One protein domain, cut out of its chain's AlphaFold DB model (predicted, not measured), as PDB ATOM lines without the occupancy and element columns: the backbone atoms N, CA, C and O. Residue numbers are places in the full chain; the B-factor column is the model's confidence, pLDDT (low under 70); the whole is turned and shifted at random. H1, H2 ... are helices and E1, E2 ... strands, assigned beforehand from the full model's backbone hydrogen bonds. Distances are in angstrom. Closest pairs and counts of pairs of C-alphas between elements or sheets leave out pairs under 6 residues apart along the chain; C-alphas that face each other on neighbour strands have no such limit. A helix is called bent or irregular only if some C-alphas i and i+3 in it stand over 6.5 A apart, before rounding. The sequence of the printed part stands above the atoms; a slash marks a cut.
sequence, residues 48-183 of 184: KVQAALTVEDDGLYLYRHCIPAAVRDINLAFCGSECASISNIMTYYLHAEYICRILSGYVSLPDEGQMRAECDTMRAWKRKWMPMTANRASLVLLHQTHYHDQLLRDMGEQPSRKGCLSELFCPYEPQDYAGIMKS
ATOM      1  N   LYS A  48     163.449 144.291 165.939       88.38
ATOM      2  CA  LYS A  48     162.646 145.401 165.394       88.38
ATOM      3  C   LYS A  48     163.088 145.796 163.979       88.38
ATOM      4  O   LYS A  48     162.245 146.092 163.142       88.38
ATOM      5  N   VAL A  49     164.395 145.787 163.712       89.56
ATOM      6  CA  VAL A  49     164.964 146.093 162.391       89.56
ATOM      7  C   VAL A  49     164.637 144.973 161.416       89.56
ATOM      8  O   VAL A  49     164.153 145.246 160.325       89.56
ATOM      9  N   GLN A  50     164.821 143.716 161.829       91.06
ATOM     10  CA  GLN A  50     164.492 142.554 161.000       91.06
ATOM     11  C   GLN A  50     163.025 142.572 160.552       91.06
ATOM     12  O   GLN A  50     162.743 142.405 159.368       91.06
ATOM     13  N   ALA A  51     162.101 142.851 161.478       88.50
ATOM     14  CA  ALA A  51     160.675 142.971 161.174       88.50
ATOM     15  C   ALA A  51     160.376 144.094 160.166       88.50
ATOM     16  O   ALA A  51     159.457 143.973 159.359       88.50
ATOM     17  N   ALA A  52     161.164 145.170 160.187       88.38
ATOM     18  CA  ALA A  52     160.981 146.321 159.314       88.38
ATOM     19  C   ALA A  52     161.633 146.162 157.925       88.38
ATOM     20  O   ALA A  52     161.222 146.844 156.991       88.38
ATOM     21  N   LEU A  53     162.613 145.262 157.759       90.06
ATOM     22  CA  LEU A  53     163.242 144.994 156.457       90.06
ATOM     23  C   LEU A  53     162.299 144.289 155.471       90.06
ATOM     24  O   LEU A  53     162.526 144.375 154.270       90.06
ATOM     25  N   THR A  54     161.228 143.632 155.933       88.50
ATOM     26  CA  THR A  54     160.216 142.998 155.060       88.50
ATOM     27  C   THR A  54     160.839 142.140 153.945       88.50
ATOM     28  O   THR A  54     160.548 142.325 152.768       88.50
ATOM     29  N   VAL A  55     161.758 141.239 154.307       92.88
ATOM     30  CA  VAL A  55     162.449 140.363 153.345       92.88
ATOM     31  C   VAL A  55     161.436 139.425 152.682       92.88
ATOM     32  O   VAL A  55     160.673 138.756 153.375       92.88
ATOM     33  N   GLU A  56     161.443 139.365 151.351       93.94
ATOM     34  CA  GLU A  56     160.541 138.527 150.552       93.94
ATOM     35  C   GLU A  56     161.275 137.297 149.992       93.94
ATOM     36  O   GLU A  56     162.508 137.238 149.988       93.94
ATOM     37  N   ASP A  57     160.526 136.324 149.462       94.12
ATOM     38  CA  ASP A  57     161.077 135.083 148.888       94.12
ATOM     39  C   ASP A  57     162.053 135.319 147.724       94.12
ATOM     40  O   ASP A  57     162.886 134.465 147.423       94.12
ATOM     41  N   ASP A  58     161.950 136.471 147.056       95.50
ATOM     42  CA  ASP A  58     162.850 136.896 145.986       95.50
ATOM     43  C   ASP A  58     163.809 138.031 146.383       95.50
ATOM     44  O   ASP A  58     164.466 138.620 145.518       95.50
ATOM     45  N   GLY A  59     163.956 138.282 147.685       95.06
ATOM     46  CA  GLY A  59     165.012 139.095 148.276       95.06
ATOM     47  C   GLY A  59     164.523 140.343 149.013       95.06
ATOM     48  O   GLY A  59     163.335 140.548 149.247       95.06
ATOM     49  N   LEU A  60     165.483 141.185 149.401       95.44
ATOM     50  CA  LEU A  60     165.250 142.431 150.127       95.44
ATOM     51  C   LEU A  60     165.225 143.621 149.155       95.44
ATOM     52  O   LEU A  60     166.225 143.917 148.501       95.44
ATOM     53  N   TYR A  61     164.083 144.302 149.057       96.12
ATOM     54  CA  TYR A  61     163.931 145.507 148.240       96.12
ATOM     55  C   TYR A  61     164.316 146.751 149.039       96.12
ATOM     56  O   TYR A  61     163.739 147.031 150.088       96.12
ATOM     57  N   LEU A  62     165.291 147.499 148.525       95.69
ATOM     58  CA  LEU A  62     165.828 148.709 149.142       95.69
ATOM     59  C   LEU A  62     165.809 149.856 148.136       95.69
ATOM     60  O   LEU A  62     166.063 149.647 146.945       95.69
ATOM     61  N   TYR A  63     165.587 151.071 148.629       95.38
ATOM     62  CA  TYR A  63     165.737 152.280 147.831       95.38
ATOM     63  C   TYR A  63     167.185 152.385 147.361       95.38
ATOM     64  O   TYR A  63     168.111 152.227 148.165       95.38
ATOM     65  N   ARG A  64     167.376 152.568 146.047       95.81
ATOM     66  CA  ARG A  64     168.699 152.535 145.402       95.81
ATOM     67  C   ARG A  64     169.563 151.340 145.832       95.81
ATOM     68  O   ARG A  64     170.765 151.486 145.982       95.81
ATOM     69  N   HIS A  65     168.967 150.167 146.078       96.75
ATOM     70  CA  HIS A  65     169.682 148.961 146.528       96.75
ATOM     71  C   HIS A  65     170.478 149.108 147.841       96.75
ATOM     72  O   HIS A  65     171.329 148.263 148.129       96.75
ATOM     73  N   CYS A  66     170.190 150.146 148.638       94.88
ATOM     74  CA  CYS A  66     171.055 150.556 149.742       94.88
ATOM     75  C   CYS A  66     170.314 150.958 151.012       94.88
ATOM     76  O   CYS A  66     170.698 150.524 152.100       94.88
ATOM     77  N   ILE A  67     169.244 151.751 150.894       94.50
ATOM     78  CA  ILE A  67     168.541 152.304 152.053       94.50
ATOM     79  C   ILE A  67     167.206 151.577 152.265       94.50
ATOM     80  O   ILE A  67     166.376 151.523 151.352       94.50
ATOM     81  N   PRO A  68     166.936 151.057 153.473       93.56
ATOM     82  CA  PRO A  68     165.612 150.563 153.836       93.56
ATOM     83  C   PRO A  68     164.594 151.707 153.898       93.56
ATOM     84  O   PRO A  68     164.700 152.595 154.742       93.56
ATOM     85  N   ALA A  69     163.574 151.674 153.036       90.31
ATOM     86  CA  ALA A  69     162.563 152.733 152.976       90.31
ATOM     87  C   ALA A  69     161.779 152.878 154.294       90.31
ATOM     88  O   ALA A  69     161.569 153.987 154.770       90.31
ATOM     89  N   ALA A  70     161.406 151.757 154.917       77.75
ATOM     90  CA  ALA A  70     160.581 151.714 156.126       77.75
ATOM     91  C   ALA A  70     161.331 152.050 157.433       77.75
ATOM     92  O   ALA A  70     160.751 151.937 158.513       77.75
ATOM     93  N   VAL A  71     162.636 152.348 157.372       68.56
ATOM     94  CA  VAL A  71     163.512 152.271 158.555       68.56
ATOM     95  C   VAL A  71     164.534 153.413 158.635       68.56
ATOM     96  O   VAL A  71     165.676 153.214 159.051       68.56
ATOM     97  N   ARG A  72     164.136 154.633 158.249       65.56
ATOM     98  CA  ARG A  72     165.035 155.804 158.232       65.56
ATOM     99  C   ARG A  72     165.617 156.153 159.605       65.56
ATOM    100  O   ARG A  72     166.785 156.516 159.687       65.56
ATOM    101  N   ASP A  73     164.848 155.961 160.674       65.19
ATOM    102  CA  ASP A  73     165.256 156.298 162.048       65.19
ATOM    103  C   ASP A  73     166.416 155.441 162.586       65.19
ATOM    104  O   ASP A  73     166.963 155.725 163.650       65.19
ATOM    105  N   ILE A  74     166.778 154.358 161.889       60.47
ATOM    106  CA  ILE A  74     167.725 153.347 162.381       60.47
ATOM    107  C   ILE A  74     169.142 153.557 161.821       60.47
ATOM    108  O   ILE A  74     170.042 152.791 162.151       60.47
ATOM    109  N   ASN A  75     169.383 154.627 161.046       79.88
ATOM    110  CA  ASN A  75     170.709 154.966 160.505       79.88
ATOM    111  C   ASN A  75     171.406 153.747 159.862       79.88
ATOM    112  O   ASN A  75     172.577 153.469 160.119       79.88
ATOM    113  N   LEU A  76     170.655 152.982 159.061       90.56
ATOM    114  CA  LEU A  76     171.110 151.738 158.442       90.56
ATOM    115  C   LEU A  76     171.196 151.891 156.923       90.56
ATOM    116  O   LEU A  76     170.243 152.328 156.279       90.56
ATOM    117  N   ALA A  77     172.313 151.446 156.354       93.50
ATOM    118  CA  ALA A  77     172.502 151.306 154.917       93.50
ATOM    119  C   ALA A  77     173.243 150.001 154.603       93.50
ATOM    120  O   ALA A  77     174.084 149.543 155.381       93.50
ATOM    121  N   PHE A  78     172.946 149.413 153.448       93.88
ATOM    122  CA  PHE A  78     173.573 148.197 152.945       93.88
ATOM    123  C   PHE A  78     174.503 148.534 151.782       93.88
ATOM    124  O   PHE A  78     174.046 148.848 150.689       93.88
ATOM    125  N   CYS A  79     175.816 148.433 151.991       94.69
ATOM    126  CA  CYS A  79     176.792 148.662 150.929       94.69
ATOM    127  C   CYS A  79     177.166 147.341 150.245       94.69
ATOM    128  O   CYS A  79     177.837 146.488 150.821       94.69
ATOM    129  N   GLY A  80     176.721 147.165 149.002       91.44
ATOM    130  CA  GLY A  80     177.093 146.047 148.127       91.44
ATOM    131  C   GLY A  80     176.420 144.703 148.428       91.44
ATOM    132  O   GLY A  80     176.252 143.904 147.511       91.44
ATOM    133  N   SER A  81     175.949 144.463 149.656       90.56
ATOM    134  CA  SER A  81     175.287 143.199 150.008       90.56
ATOM    135  C   SER A  81     173.998 142.977 149.209       90.56
ATOM    136  O   SER A  81     173.794 141.883 148.692       90.56
ATOM    137  N   GLU A  82     173.173 144.013 149.019       93.56
ATOM    138  CA  GLU A  82     171.907 143.955 148.266       93.56
ATOM    139  C   GLU A  82     172.002 144.529 146.844       93.56
ATOM    140  O   GLU A  82     171.003 144.937 146.253       93.56
ATOM    141  N   CYS A  83     173.200 144.504 146.256       95.00
ATOM    142  CA  CYS A  83     173.442 144.985 144.901       95.00
ATOM    143  C   CYS A  83     174.349 144.008 144.138       95.00
ATOM    144  O   CYS A  83     175.551 143.925 144.377       95.00
ATOM    145  N   ALA A  84     173.783 143.248 143.206       93.81
ATOM    146  CA  ALA A  84     174.524 142.346 142.330       93.81
ATOM    147  C   ALA A  84     174.704 142.997 140.952       93.81
ATOM    148  O   ALA A  84     173.741 143.127 140.190       93.81
ATOM    149  N   SER A  85     175.933 143.390 140.624       92.31
ATOM    150  CA  SER A  85     176.319 143.972 139.334       92.31
ATOM    151  C   SER A  85     177.415 143.150 138.652       92.31
ATOM    152  O   SER A  85     177.961 142.214 139.237       92.31
ATOM    153  N   ILE A  86     177.713 143.471 137.391       87.56
ATOM    154  CA  ILE A  86     178.768 142.792 136.623       87.56
ATOM    155  C   ILE A  86     180.142 143.307 137.064       87.56
ATOM    156  O   ILE A  86     181.059 142.522 137.276       87.56
ATOM    157  N   SER A  87     180.271 144.626 137.242       82.44
ATOM    158  CA  SER A  87     181.475 145.274 137.771       82.44
ATOM    159  C   SER A  87     181.275 145.649 139.238       82.44
ATOM    160  O   SER A  87     181.013 146.804 139.582       82.44
ATOM    161  N   ASN A  88     181.365 144.648 140.115       82.75
ATOM    162  CA  ASN A  88     181.062 144.800 141.539       82.75
ATOM    163  C   ASN A  88     181.908 145.886 142.224       82.75
ATOM    164  O   ASN A  88     181.353 146.716 142.933       82.75
ATOM    165  N   ILE A  89     183.219 145.949 141.965       89.94
ATOM    166  CA  ILE A  89     184.123 146.927 142.592       89.94
ATOM    167  C   ILE A  89     183.672 148.361 142.291       89.94
ATOM    168  O   ILE A  89     183.577 149.179 143.203       89.94
ATOM    169  N   MET A  90     183.361 148.669 141.030       90.25
ATOM    170  CA  MET A  90     182.956 150.021 140.635       90.25
ATOM    171  C   MET A  90     181.547 150.361 141.121       90.25
ATOM    172  O   MET A  90     181.321 151.460 141.626       90.25
ATOM    173  N   THR A  91     180.612 149.413 141.051       94.31
ATOM    174  CA  THR A  91     179.281 149.630 141.617       94.31
ATOM    175  C   THR A  91     179.375 149.913 143.110       94.31
ATOM    176  O   THR A  91     178.765 150.863 143.580       94.31
ATOM    177  N   TYR A  92     180.166 149.142 143.862       93.44
ATOM    178  CA  TYR A  92     180.283 149.304 145.314       93.44
ATOM    179  C   TYR A  92     181.043 150.567 145.703       93.44
ATOM    180  O   TYR A  92     180.743 151.149 146.738       93.44
ATOM    181  N   TYR A  93     181.949 151.034 144.847       93.94
ATOM    182  CA  TYR A  93     182.572 152.345 144.975       93.94
ATOM    183  C   TYR A  93     181.536 153.480 144.934       93.94
ATOM    184  O   TYR A  93     181.454 154.266 145.875       93.94
ATOM    185  N   LEU A  94     180.696 153.533 143.891       94.88
ATOM    186  CA  LEU A  94     179.642 154.552 143.779       94.88
ATOM    187  C   LEU A  94     178.602 154.417 144.893       94.88
ATOM    188  O   LEU A  94     178.103 155.405 145.418       94.88
ATOM    189  N   HIS A  95     178.292 153.180 145.265       94.12
ATOM    190  CA  HIS A  95     177.352 152.848 146.323       94.12
ATOM    191  C   HIS A  95     177.832 153.343 147.697       94.12
ATOM    192  O   HIS A  95     177.049 153.922 148.446       94.12
ATOM    193  N   ALA A  96     179.117 153.154 148.011       95.12
ATOM    194  CA  ALA A  96     179.732 153.655 149.236       95.12
ATOM    195  C   ALA A  96     179.769 155.187 149.255       95.12
ATOM    196  O   ALA A  96     179.382 155.785 150.254       95.12
ATOM    197  N   GLU A  97     180.169 155.818 148.147       95.75
ATOM    198  CA  GLU A  97     180.152 157.279 148.026       95.75
ATOM    199  C   GLU A  97     178.743 157.844 148.245       95.75
ATOM    200  O   GLU A  97     178.566 158.788 149.012       95.75
ATOM    201  N   TYR A  98     177.730 157.239 147.622       95.81
ATOM    202  CA  TYR A  98     176.338 157.654 147.775       95.81
ATOM    203  C   TYR A  98     175.900 157.638 149.243       95.81
ATOM    204  O   TYR A  98     175.351 158.621 149.743       95.81
ATOM    205  N   ILE A  99     176.215 156.557 149.964       94.94
ATOM    206  CA  ILE A  99     175.945 156.442 151.401       94.94
ATOM    207  C   ILE A  99     176.711 157.520 152.185       94.94
ATOM    208  O   ILE A  99     176.122 158.174 153.044       94.94
ATOM    209  N   CYS A 100     177.989 157.761 151.881       94.56
ATOM    210  CA  CYS A 100     178.777 158.818 152.522       94.56
ATOM    211  C   CYS A 100     178.156 160.207 152.327       94.56
ATOM    212  O   CYS A 100     178.077 160.972 153.289       94.56
ATOM    213  N   ARG A 101     177.668 160.528 151.122       94.56
ATOM    214  CA  ARG A 101     177.013 161.815 150.845       94.56
ATOM    215  C   ARG A 101     175.656 161.956 151.519       94.56
ATOM    216  O   ARG A 101     175.277 163.067 151.878       94.56
ATOM    217  N   ILE A 102     174.933 160.857 151.732       93.50
ATOM    218  CA  ILE A 102     173.733 160.870 152.580       93.50
ATOM    219  C   ILE A 102     174.124 161.205 154.022       93.50
ATOM    220  O   ILE A 102     173.528 162.085 154.639       93.50
ATOM    221  N   LEU A 103     175.152 160.537 154.556       92.06
ATOM    222  CA  LEU A 103     175.612 160.734 155.934       92.06
ATOM    223  C   LEU A 103     176.178 162.140 156.184       92.06
ATOM    224  O   LEU A 103     176.022 162.663 157.285       92.06
ATOM    225  N   SER A 104     176.805 162.765 155.184       92.56
ATOM    226  CA  SER A 104     177.282 164.153 155.274       92.56
ATOM    227  C   SER A 104     176.174 165.198 155.093       92.56
ATOM    228  O   SER A 104     176.421 166.387 155.293       92.56
ATOM    229  N   GLY A 105     174.963 164.776 154.714       91.62
ATOM    230  CA  GLY A 105     173.837 165.656 154.405       91.62
ATOM    231  C   GLY A 105     173.900 166.301 153.017       91.62
ATOM    232  O   GLY A 105     173.038 167.116 152.695       91.62
ATOM    233  N   TYR A 106     174.888 165.948 152.189       92.88
ATOM    234  CA  TYR A 106     174.995 166.442 150.816       92.88
ATOM    235  C   TYR A 106     173.876 165.887 149.923       92.88
ATOM    236  O   TYR A 106     173.243 166.627 149.174       92.88
ATOM    237  N   VAL A 107     173.592 164.586 150.036       93.62
ATOM    238  CA  VAL A 107     172.418 163.962 149.416       93.62
ATOM    239  C   VAL A 107     171.294 163.918 150.439       93.62
ATOM    240  O   VAL A 107     171.388 163.248 151.467       93.62
ATOM    241  N   SER A 108     170.192 164.596 150.134       93.12
ATOM    242  CA  SER A 108     168.957 164.471 150.905       93.12
ATOM    243  C   SER A 108     168.118 163.319 150.370       93.12
ATOM    244  O   SER A 108     167.757 163.299 149.195       93.12
ATOM    245  N   LEU A 109     167.781 162.369 151.240       92.81
ATOM    246  CA  LEU A 109     166.864 161.292 150.882       92.81
ATOM    247  C   LEU A 109     165.434 161.825 150.696       92.81
ATOM    248  O   LEU A 109     164.993 162.651 151.508       92.81
ATOM    249  N   PRO A 110     164.689 161.308 149.700       93.44
ATOM    250  CA  PRO A 110     163.267 161.598 149.557       93.44
ATOM    251  C   PRO A 110     162.463 161.100 150.767       93.44
ATOM    252  O   PRO A 110     162.987 160.422 151.658       93.44
ATOM    253  N   ASP A 111     161.180 161.453 150.838       92.50
ATOM    254  CA  ASP A 111     160.324 160.954 151.913       92.50
ATOM    255  C   ASP A 111     160.106 159.432 151.818       92.50
ATOM    256  O   ASP A 111     160.329 158.793 150.786       92.50
ATOM    257  N   GLU A 112     159.684 158.828 152.929       91.81
ATOM    258  CA  GLU A 112     159.482 157.379 153.014       91.81
ATOM    259  C   GLU A 112     158.476 156.856 151.973       91.81
ATOM    260  O   GLU A 112     158.672 155.771 151.420       91.81
ATOM    261  N   GLY A 113     157.420 157.617 151.675       94.12
ATOM    262  CA  GLY A 113     156.413 157.238 150.690       94.12
ATOM    263  C   GLY A 113     156.999 157.160 149.283       94.12
ATOM    264  O   GLY A 113     156.766 156.183 148.572       94.12
ATOM    265  N   GLN A 114     157.826 158.136 148.908       95.31
ATOM    266  CA  GLN A 114     158.550 158.143 147.634       95.31
ATOM    267  C   GLN A 114     159.530 156.969 147.520       95.31
ATOM    268  O   GLN A 114     159.555 156.277 146.500       95.31
ATOM    269  N   MET A 115     160.296 156.691 148.580       94.94
ATOM    270  CA  MET A 115     161.224 155.556 148.605       94.94
ATOM    271  C   MET A 115     160.492 154.215 148.462       94.94
ATOM    272  O   MET A 115     160.931 153.344 147.706       94.94
ATOM    273  N   ARG A 116     159.361 154.046 149.162       94.38
ATOM    274  CA  ARG A 116     158.507 152.853 149.061       94.38
ATOM    275  C   ARG A 116     157.931 152.697 147.656       94.38
ATOM    276  O   ARG A 116     158.029 151.614 147.089       94.38
ATOM    277  N   ALA A 117     157.415 153.776 147.067       96.75
ATOM    278  CA  ALA A 117     156.864 153.756 145.714       96.75
ATOM    279  C   ALA A 117     157.910 153.344 144.664       96.75
ATOM    280  O   ALA A 117     157.604 152.596 143.730       96.75
ATOM    281  N   GLU A 118     159.163 153.777 144.826       96.38
ATOM    282  CA  GLU A 118     160.261 153.311 143.979       96.38
ATOM    283  C   GLU A 118     160.546 151.818 144.177       96.38
ATOM    284  O   GLU A 118     160.663 151.082 143.193       96.38
ATOM    285  N   CYS A 119     160.620 151.352 145.429       96.38
ATOM    286  CA  CYS A 119     160.814 149.933 145.734       96.38
ATOM    287  C   CYS A 119     159.707 149.076 145.107       96.38
ATOM    288  O   CYS A 119     159.999 148.052 144.491       96.38
ATOM    289  N   ASP A 120     158.453 149.519 145.197       97.31
ATOM    290  CA  ASP A 120     157.294 148.834 144.624       97.31
ATOM    291  C   ASP A 120     157.347 148.810 143.092       97.31
ATOM    292  O   ASP A 120     157.110 147.767 142.474       97.31
ATOM    293  N   THR A 121     157.733 149.927 142.470       97.44
ATOM    294  CA  THR A 121     157.929 150.019 141.015       97.44
ATOM    295  C   THR A 121     159.017 149.052 140.552       97.44
ATOM    296  O   THR A 121     158.823 148.287 139.603       97.44
ATOM    297  N   MET A 122     160.149 149.028 141.258       96.56
ATOM    298  CA  MET A 122     161.255 148.122 140.975       96.56
ATOM    299  C   MET A 122     160.849 146.660 141.178       96.56
ATOM    300  O   MET A 122     161.138 145.820 140.323       96.56
ATOM    301  N   ARG A 123     160.141 146.346 142.268       97.38
ATOM    302  CA  ARG A 123     159.595 145.013 142.560       97.38
ATOM    303  C   ARG A 123     158.695 144.532 141.431       97.38
ATOM    304  O   ARG A 123     158.923 143.445 140.897       97.38
ATOM    305  N   ALA A 124     157.718 145.345 141.033       98.12
ATOM    306  CA  ALA A 124     156.784 145.013 139.963       98.12
ATOM    307  C   ALA A 124     157.505 144.785 138.628       98.12
ATOM    308  O   ALA A 124     157.273 143.775 137.958       98.12
ATOM    309  N   TRP A 125     158.430 145.676 138.262       97.19
ATOM    310  CA  TRP A 125     159.206 145.545 137.031       97.19
ATOM    311  C   TRP A 125     160.077 144.279 137.027       97.19
ATOM    312  O   TRP A 125     160.014 143.496 136.075       97.19
ATOM    313  N   LYS A 126     160.820 144.010 138.111       97.00
ATOM    314  CA  LYS A 126     161.671 142.814 138.220       97.00
ATOM    315  C   LYS A 126     160.864 141.526 138.164       97.00
ATOM    316  O   LYS A 126     161.275 140.591 137.487       97.00
ATOM    317  N   ARG A 127     159.711 141.459 138.833       97.31
ATOM    318  CA  ARG A 127     158.844 140.269 138.803       97.31
ATOM    319  C   ARG A 127     158.205 140.034 137.438       97.31
ATOM    320  O   ARG A 127     157.986 138.883 137.075       97.31
ATOM    321  N   LYS A 128     157.937 141.103 136.684       97.12
ATOM    322  CA  LYS A 128     157.399 141.022 135.321       97.12
ATOM    323  C   LYS A 128     158.438 140.547 134.303       97.12
ATOM    324  O   LYS A 128     158.082 139.824 133.380       97.12
ATOM    325  N   TRP A 129     159.688 140.993 134.430       92.94
ATOM    326  CA  TRP A 129     160.722 140.788 133.407       92.94
ATOM    327  C   TRP A 129     161.717 139.666 133.728       92.94
ATOM    328  O   TRP A 129     162.173 138.970 132.823       92.94
ATOM    329  N   MET A 130     162.078 139.483 135.001       94.88
ATOM    330  CA  MET A 130     163.124 138.546 135.411       94.88
ATOM    331  C   MET A 130     162.524 137.226 135.918       94.88
ATOM    332  O   MET A 130     161.570 137.255 136.708       94.88
ATOM    333  N   PRO A 131     163.116 136.069 135.557       93.44
ATOM    334  CA  PRO A 131     162.766 134.783 136.152       93.44
ATOM    335  C   PRO A 131     162.829 134.812 137.680       93.44
ATOM    336  O   PRO A 131     163.555 135.609 138.278       93.44
ATOM    337  N   MET A 132     162.066 133.929 138.322       93.50
ATOM    338  CA  MET A 132     162.096 133.810 139.775       93.50
ATOM    339  C   MET A 132     163.454 133.283 140.246       93.50
ATOM    340  O   MET A 132     163.887 132.208 139.833       93.50
ATOM    341  N   THR A 133     164.106 134.054 141.118       92.38
ATOM    342  CA  THR A 133     165.291 133.654 141.882       92.38
ATOM    343  C   THR A 133     165.195 134.222 143.297       92.38
ATOM    344  O   THR A 133     164.605 135.282 143.505       92.38
ATOM    345  N   ALA A 134     165.828 133.557 144.268       92.00
ATOM    346  CA  ALA A 134     165.802 133.975 145.676       92.00
ATOM    347  C   ALA A 134     166.498 135.326 145.956       92.00
ATOM    348  O   ALA A 134     166.398 135.875 147.045       92.00
ATOM    349  N   ASN A 135     167.246 135.860 144.987       92.50
ATOM    350  CA  ASN A 135     168.023 137.095 145.109       92.50
ATOM    351  C   ASN A 135     167.633 138.158 144.070       92.50
ATOM    352  O   ASN A 135     168.392 139.111 143.862       92.50
ATOM    353  N   ARG A 136     166.475 138.008 143.413       95.62
ATOM    354  CA  ARG A 136     165.993 138.898 142.346       95.62
ATOM    355  C   ARG A 136     166.031 140.374 142.748       95.62
ATOM    356  O   ARG A 136     166.466 141.219 141.962       95.62
ATOM    357  N   ALA A 137     165.641 140.688 143.983       96.19
ATOM    358  CA  ALA A 137     165.625 142.043 144.527       96.19
ATOM    359  C   ALA A 137     166.997 142.737 144.442       96.19
ATOM    360  O   ALA A 137     167.057 143.924 144.127       96.19
ATOM    361  N   SER A 138     168.097 141.987 144.568       95.31
ATOM    362  CA  SER A 138     169.465 142.520 144.483       95.31
ATOM    363  C   SER A 138     169.998 142.696 143.055       95.31
ATOM    364  O   SER A 138     171.011 143.358 142.853       95.31
ATOM    365  N   LEU A 139     169.346 142.113 142.042       95.25
ATOM    366  CA  LEU A 139     169.892 142.063 140.682       95.25
ATOM    367  C   LEU A 139     169.855 143.428 139.992       95.25
ATOM    368  O   LEU A 139     168.785 143.924 139.644       95.25
ATOM    369  N   VAL A 140     171.027 143.999 139.749       94.44
ATOM    370  CA  VAL A 140     171.217 145.155 138.869       94.44
ATOM    371  C   VAL A 140     171.767 144.672 137.525       94.44
ATOM    372  O   VAL A 140     171.187 144.967 136.483       94.44
ATOM    373  N   LEU A 141     172.821 143.846 137.551       91.69
ATOM    374  CA  LEU A 141     173.398 143.118 136.412       91.69
ATOM    375  C   LEU A 141     173.471 143.951 135.116       91.69
ATOM    376  O   LEU A 141     174.254 144.893 135.022       91.69
ATOM    377  N   LEU A 142     172.640 143.611 134.124       91.38
ATOM    378  CA  LEU A 142     172.599 144.227 132.793       91.38
ATOM    379  C   LEU A 142     172.136 145.692 132.810       91.38
ATOM    380  O   LEU A 142     172.288 146.395 131.818       91.38
ATOM    381  N   HIS A 143     171.594 146.162 133.932       92.88
ATOM    382  CA  HIS A 143     171.104 147.524 134.122       92.88
ATOM    383  C   HIS A 143     172.074 148.388 134.942       92.88
ATOM    384  O   HIS A 143     171.701 149.473 135.381       92.88
ATOM    385  N   GLN A 144     173.319 147.932 135.147       93.38
ATOM    386  CA  GLN A 144     174.302 148.632 135.982       93.38
ATOM    387  C   GLN A 144     174.588 150.063 135.524       93.38
ATOM    388  O   GLN A 144     174.646 150.942 136.368       93.38
ATOM    389  N   THR A 145     174.685 150.329 134.218       93.00
ATOM    390  CA  THR A 145     174.932 151.693 133.723       93.00
ATOM    391  C   THR A 145     173.790 152.625 134.114       93.00
ATOM    392  O   THR A 145     174.023 153.675 134.696       93.00
ATOM    393  N   HIS A 146     172.542 152.189 133.913       94.19
ATOM    394  CA  HIS A 146     171.374 152.966 134.323       94.19
ATOM    395  C   HIS A 146     171.341 153.204 135.839       94.19
ATOM    396  O   HIS A 146     171.016 154.299 136.285       94.19
ATOM    397  N   TYR A 147     171.695 152.190 136.629       95.81
ATOM    398  CA  TYR A 147     171.790 152.317 138.080       95.81
ATOM    399  C   TYR A 147     172.886 153.305 138.509       95.81
ATOM    400  O   TYR A 147     172.639 154.153 139.362       95.81
ATOM    401  N   HIS A 148     174.068 153.260 137.893       95.69
ATOM    402  CA  HIS A 148     175.137 154.223 138.170       95.69
ATOM    403  C   HIS A 148     174.699 155.646 137.827       95.69
ATOM    404  O   HIS A 148     174.913 156.551 138.628       95.69
ATOM    405  N   ASP A 149     174.008 155.839 136.701       95.88
ATOM    406  CA  ASP A 149     173.466 157.143 136.335       95.88
ATOM    407  C   ASP A 149     172.459 157.667 137.363       95.88
ATOM    408  O   ASP A 149     172.416 158.869 137.613       95.88
ATOM    409  N   GLN A 150     171.620 156.797 137.940       96.56
ATOM    410  CA  GLN A 150     170.694 157.196 139.003       96.56
ATOM    411  C   GLN A 150     171.459 157.722 140.218       96.56
ATOM    412  O   GLN A 150     171.177 158.827 140.669       96.56
ATOM    413  N   LEU A 151     172.464 156.979 140.694       96.56
ATOM    414  CA  LEU A 151     173.285 157.418 141.825       96.56
ATOM    415  C   LEU A 151     174.006 158.736 141.526       96.56
ATOM    416  O   LEU A 151     174.033 159.623 142.368       96.56
ATOM    417  N   LEU A 152     174.564 158.889 140.323       96.50
ATOM    418  CA  LEU A 152     175.255 160.117 139.927       96.50
ATOM    419  C   LEU A 152     174.309 161.312 139.911       96.50
ATOM    420  O   LEU A 152     174.639 162.337 140.497       96.50
ATOM    421  N   ARG A 153     173.114 161.171 139.323       96.56
ATOM    422  CA  ARG A 153     172.105 162.242 139.333       96.56
ATOM    423  C   ARG A 153     171.697 162.616 140.752       96.56
ATOM    424  O   ARG A 153     171.634 163.803 141.055       96.56
ATOM    425  N   ASP A 154     171.458 161.627 141.611       95.88
ATOM    426  CA  ASP A 154     171.101 161.879 143.007       95.88
ATOM    427  C   ASP A 154     172.239 162.603 143.757       95.88
ATOM    428  O   ASP A 154     171.976 163.449 144.607       95.88
ATOM    429  N   MET A 155     173.500 162.315 143.414       95.69
ATOM    430  CA  MET A 155     174.696 162.993 143.934       95.69
ATOM    431  C   MET A 155     175.027 164.319 143.229       95.69
ATOM    432  O   MET A 155     176.069 164.901 143.521       95.69
ATOM    433  N   GLY A 156     174.196 164.799 142.299       94.50
ATOM    434  CA  GLY A 156     174.447 166.036 141.547       94.50
ATOM    435  C   GLY A 156     175.590 165.951 140.524       94.50
ATOM    436  O   GLY A 156     176.058 166.976 140.031       94.50
ATOM    437  N   GLU A 157     176.038 164.745 140.189       95.25
ATOM    438  CA  GLU A 157     177.110 164.473 139.235       95.25
ATOM    439  C   GLU A 157     176.567 164.257 137.823       95.25
ATOM    440  O   GLU A 157     175.461 163.749 137.624       95.25
ATOM    441  N   GLN A 158     177.381 164.582 136.815       93.31
ATOM    442  CA  GLN A 158     177.039 164.282 135.427       93.31
ATOM    443  C   GLN A 158     177.171 162.777 135.140       93.31
ATOM    444  O   GLN A 158     178.267 162.230 135.305       93.31
ATOM    445  N   PRO A 159     176.100 162.105 134.667       94.06
ATOM    446  CA  PRO A 159     176.165 160.689 134.311       94.06
ATOM    447  C   PRO A 159     177.001 160.413 133.066       94.06
ATOM    448  O   PRO A 159     177.658 159.383 133.001       94.06
ATOM    449  N   SER A 160     177.007 161.340 132.099       93.25
ATOM    450  CA  SER A 160     177.895 161.246 130.940       93.25
ATOM    451  C   SER A 160     179.320 161.541 131.388       93.25
ATOM    452  O   SER A 160     179.632 162.645 131.843       93.25
ATOM    453  N   ARG A 161     180.178 160.528 131.292       91.50
ATOM    454  CA  ARG A 161     181.589 160.614 131.702       91.50
ATOM    455  C   ARG A 161     182.543 160.454 130.526       91.50
ATOM    456  O   ARG A 161     183.751 160.596 130.705       91.50
ATOM    457  N   LYS A 162     182.020 160.165 129.335       89.81
ATOM    458  CA  LYS A 162     182.790 159.986 128.110       89.81
ATOM    459  C   LYS A 162     182.473 161.099 127.112       89.81
ATOM    460  O   LYS A 162     181.441 161.758 127.152       89.81
ATOM    461  N   GLY A 163     183.414 161.357 126.208       87.19
ATOM    462  CA  GLY A 163     183.286 162.418 125.210       87.19
ATOM    463  C   GLY A 163     182.743 161.908 123.874       87.19
ATOM    464  O   GLY A 163     183.234 160.910 123.341       87.19
ATOM    465  N   CYS A 164     181.816 162.653 123.267       89.12
ATOM    466  CA  CYS A 164     181.397 162.474 121.869       89.12
ATOM    467  C   CYS A 164     180.956 161.023 121.563       89.12
ATOM    468  O   CYS A 164     180.098 160.476 122.247       89.12
ATOM    469  N   LEU A 165     181.544 160.383 120.548       93.25
ATOM    470  CA  LEU A 165     181.193 159.028 120.112       93.25
ATOM    471  C   LEU A 165     181.498 157.955 121.167       93.25
ATOM    472  O   LEU A 165     180.841 156.918 121.183       93.25
ATOM    473  N   SER A 166     182.459 158.193 122.063       92.94
ATOM    474  CA  SER A 166     182.799 157.205 123.095       92.94
ATOM    475  C   SER A 166     181.682 157.015 124.122       92.94
ATOM    476  O   SER A 166     181.546 155.924 124.661       92.94
ATOM    477  N   GLU A 167     180.825 158.019 124.320       93.00
ATOM    478  CA  GLU A 167     179.626 157.917 125.162       93.00
ATOM    479  C   GLU A 167     178.585 156.946 124.577       93.00
ATOM    480  O   GLU A 167     177.853 156.290 125.310       93.00
ATOM    481  N   LEU A 168     178.537 156.821 123.247       90.12
ATOM    482  CA  LEU A 168     177.565 155.979 122.545       90.12
ATOM    483  C   LEU A 168     178.075 154.556 122.303       90.12
ATOM    484  O   LEU A 168     177.284 153.614 122.290       90.12
ATOM    485  N   PHE A 169     179.379 154.400 122.063       93.81
ATOM    486  CA  PHE A 169     179.939 153.154 121.534       93.81
ATOM    487  C   PHE A 169     180.919 152.444 122.472       93.81
ATOM    488  O   PHE A 169     181.205 151.268 122.243       93.81
ATOM    489  N   CYS A 170     181.445 153.107 123.506       93.69
ATOM    490  CA  CYS A 170     182.419 152.495 124.408       93.69
ATOM    491  C   CYS A 170     181.774 152.096 125.744       93.69
ATOM    492  O   CYS A 170     180.962 152.846 126.286       93.69
ATOM    493  N   PRO A 171     182.151 150.938 126.317       90.94
ATOM    494  CA  PRO A 171     181.686 150.552 127.640       90.94
ATOM    495  C   PRO A 171     182.277 151.468 128.713       90.94
ATOM    496  O   PRO A 171     183.397 151.962 128.585       90.94
ATOM    497  N   TYR A 172     181.524 151.649 129.793       91.12
ATOM    498  CA  TYR A 172     181.997 152.321 130.996       91.12
ATOM    499  C   TYR A 172     182.976 151.441 131.777       91.12
ATOM    500  O   TYR A 172     182.691 150.277 132.069       91.12
ATOM    501  N   GLU A 173     184.101 152.029 132.161       90.81
ATOM    502  CA  GLU A 173     185.173 151.421 132.937       90.81
ATOM    503  C   GLU A 173     185.302 152.111 134.306       90.81
ATOM    504  O   GLU A 173     184.883 153.259 134.474       90.81
ATOM    505  N   PRO A 174     185.899 151.456 135.319       89.75
ATOM    506  CA  PRO A 174     186.101 152.072 136.630       89.75
ATOM    507  C   PRO A 174     186.829 153.425 136.583       89.75
ATOM    508  O   PRO A 174     186.519 154.313 137.375       89.75
ATOM    509  N   GLN A 175     187.766 153.605 135.648       90.50
ATOM    510  CA  GLN A 175     188.526 154.845 135.480       90.50
ATOM    511  C   GLN A 175     187.637 156.030 135.084       90.50
ATOM    512  O   GLN A 175     187.933 157.156 135.478       90.50
ATOM    513  N   ASP A 176     186.528 155.793 134.376       92.31
ATOM    514  CA  ASP A 176     185.602 156.859 133.987       92.31
ATOM    515  C   ASP A 176     184.952 157.519 135.203       92.31
ATOM    516  O   ASP A 176     184.576 158.682 135.136       92.31
ATOM    517  N   TYR A 177     184.860 156.824 136.339       91.50
ATOM    518  CA  TYR A 177     184.304 157.342 137.593       91.50
ATOM    519  C   TYR A 177     185.376 157.925 138.528       91.50
ATOM    520  O   TYR A 177     185.092 158.265 139.679       91.50
ATOM    521  N   ALA A 178     186.613 158.092 138.046       88.31
ATOM    522  CA  ALA A 178     187.663 158.743 138.815       88.31
ATOM    523  C   ALA A 178     187.259 160.177 139.211       88.31
ATOM    524  O   ALA A 178     186.721 160.948 138.414       88.31
ATOM    525  N   GLY A 179     187.539 160.543 140.462       87.38
ATOM    526  CA  GLY A 179     187.279 161.884 140.991       87.38
ATOM    527  C   GLY A 179     185.933 162.063 141.689       87.38
ATOM    528  O   GLY A 179     185.771 163.082 142.348       87.38
ATOM    529  N   ILE A 180     185.033 161.076 141.638       89.44
ATOM    530  CA  ILE A 180     183.743 161.131 142.342       89.44
ATOM    531  C   ILE A 180     183.943 161.308 143.860       89.44
ATOM    532  O   ILE A 180     183.448 162.268 144.415       89.44
ATOM    533  N   MET A 181     184.802 160.530 144.525       81.81
ATOM    534  CA  MET A 181     185.122 160.759 145.959       81.81
ATOM    535  C   MET A 181     185.740 162.134 146.293       81.81
ATOM    536  O   MET A 181     185.919 162.466 147.460       81.81
ATOM    537  N   LYS A 182     186.199 162.894 145.291       71.62
ATOM    538  CA  LYS A 182     186.808 164.218 145.493       71.62
ATOM    539  C   LYS A 182     185.841 165.355 145.188       71.62
ATOM    540  O   LYS A 182     186.190 166.507 145.458       71.62
ATOM    541  N   SER A 183     184.700 165.073 144.563       61.75
ATOM    542  CA  SER A 183     183.689 166.096 144.360       61.75
ATOM    543  C   SER A 183     182.968 166.363 145.680       61.75
ATOM    544  O   SER A 183     182.849 165.485 146.528       61.75
TER     545      SER A 183
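What this domain is: This is residues 48 to 183 of the 184 residues of the protein "Hypothetical protein" of Spumella elongata (UniProt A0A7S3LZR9). What shape do these atoms make? The long helix H4 stands on one side and the side-by-side helices H3 and H5 on the other, with loops around residues 65 and 79 and the short strand E1 in between, while the loop around residue 58 lies out on the H1 side. H2 packs on H4 and makes a hairpin with H1 at one end of the longest axis, while H6 and H7 lie at the other. What is it built of? The printed part has 136 residues, with seven named helices and one named strand in the order H1 H2 H3 H4 E1 H5 H6 H7, mostly helix. It is compact, with a radius of gyration of the C-alphas of 15.2 A and spans of 47 by 37 by 23 A.

How they stand to each other: What touches the longest helix? H4, residues 112 to 129, touches H2, residues 69 to 74, with residues 112 to 119 alone, at a steep tilt of 43 degrees; the closest C-alphas, of Ala 69 and Met 115, are 5.4 A apart. H1, residues 48 to 53, forms a helical hairpin with H2, closest at the C-alphas of Ala 52 and Ala 70, 6.3 A. What of the others? H3, residues 88 to 103, touches H5, residues 144 to 154, with residues 91 to 98 alone, the same way at a shallow tilt of 17 degrees; the closest C-alphas, of Tyr 98 and Leu 151, are 6.7 A apart. H7, residues 174 to 177, is close to H3 but not clearly touching, with the C-alphas of Met 90 and Pro 174 closest at 5.5 A, and H6, residues 165 to 169, touches no helix. E1, residues 139 to 141, pairs with no named strand, but residues 84 to 85 pair with it, parallel. Are the helix backbones complete? In H1, H3, H4, H5 and H6 every O i to N i+4 pair is within hydrogen-bond range, and H7 is too short for one. H2 is irregular, with C-alphas 70 and 73 8.8 A apart, 0 of 2 such pairs and 1 of 3 O i to N i+3 pairs within range.

Where its parts are: Where does H4 run? It goes from C-alpha 112 at (159.482, 157.379, 153.014) to C-alpha 129 at (160.722, 140.788, 133.407), 25.7 A. How long are H3 and H5? They measure 22.2 A and 15.3 A.

The domain as a whole: How far does it reach? The two C-alphas farthest apart, of Lys 48 and Leu 165, are 50.8 A apart. Are there cuts, long links or weak places? The printed part has no cut, and the links H1 to H2 and H2 to H3 are long. Residues 71 to 74 and 183 have pLDDT under 70.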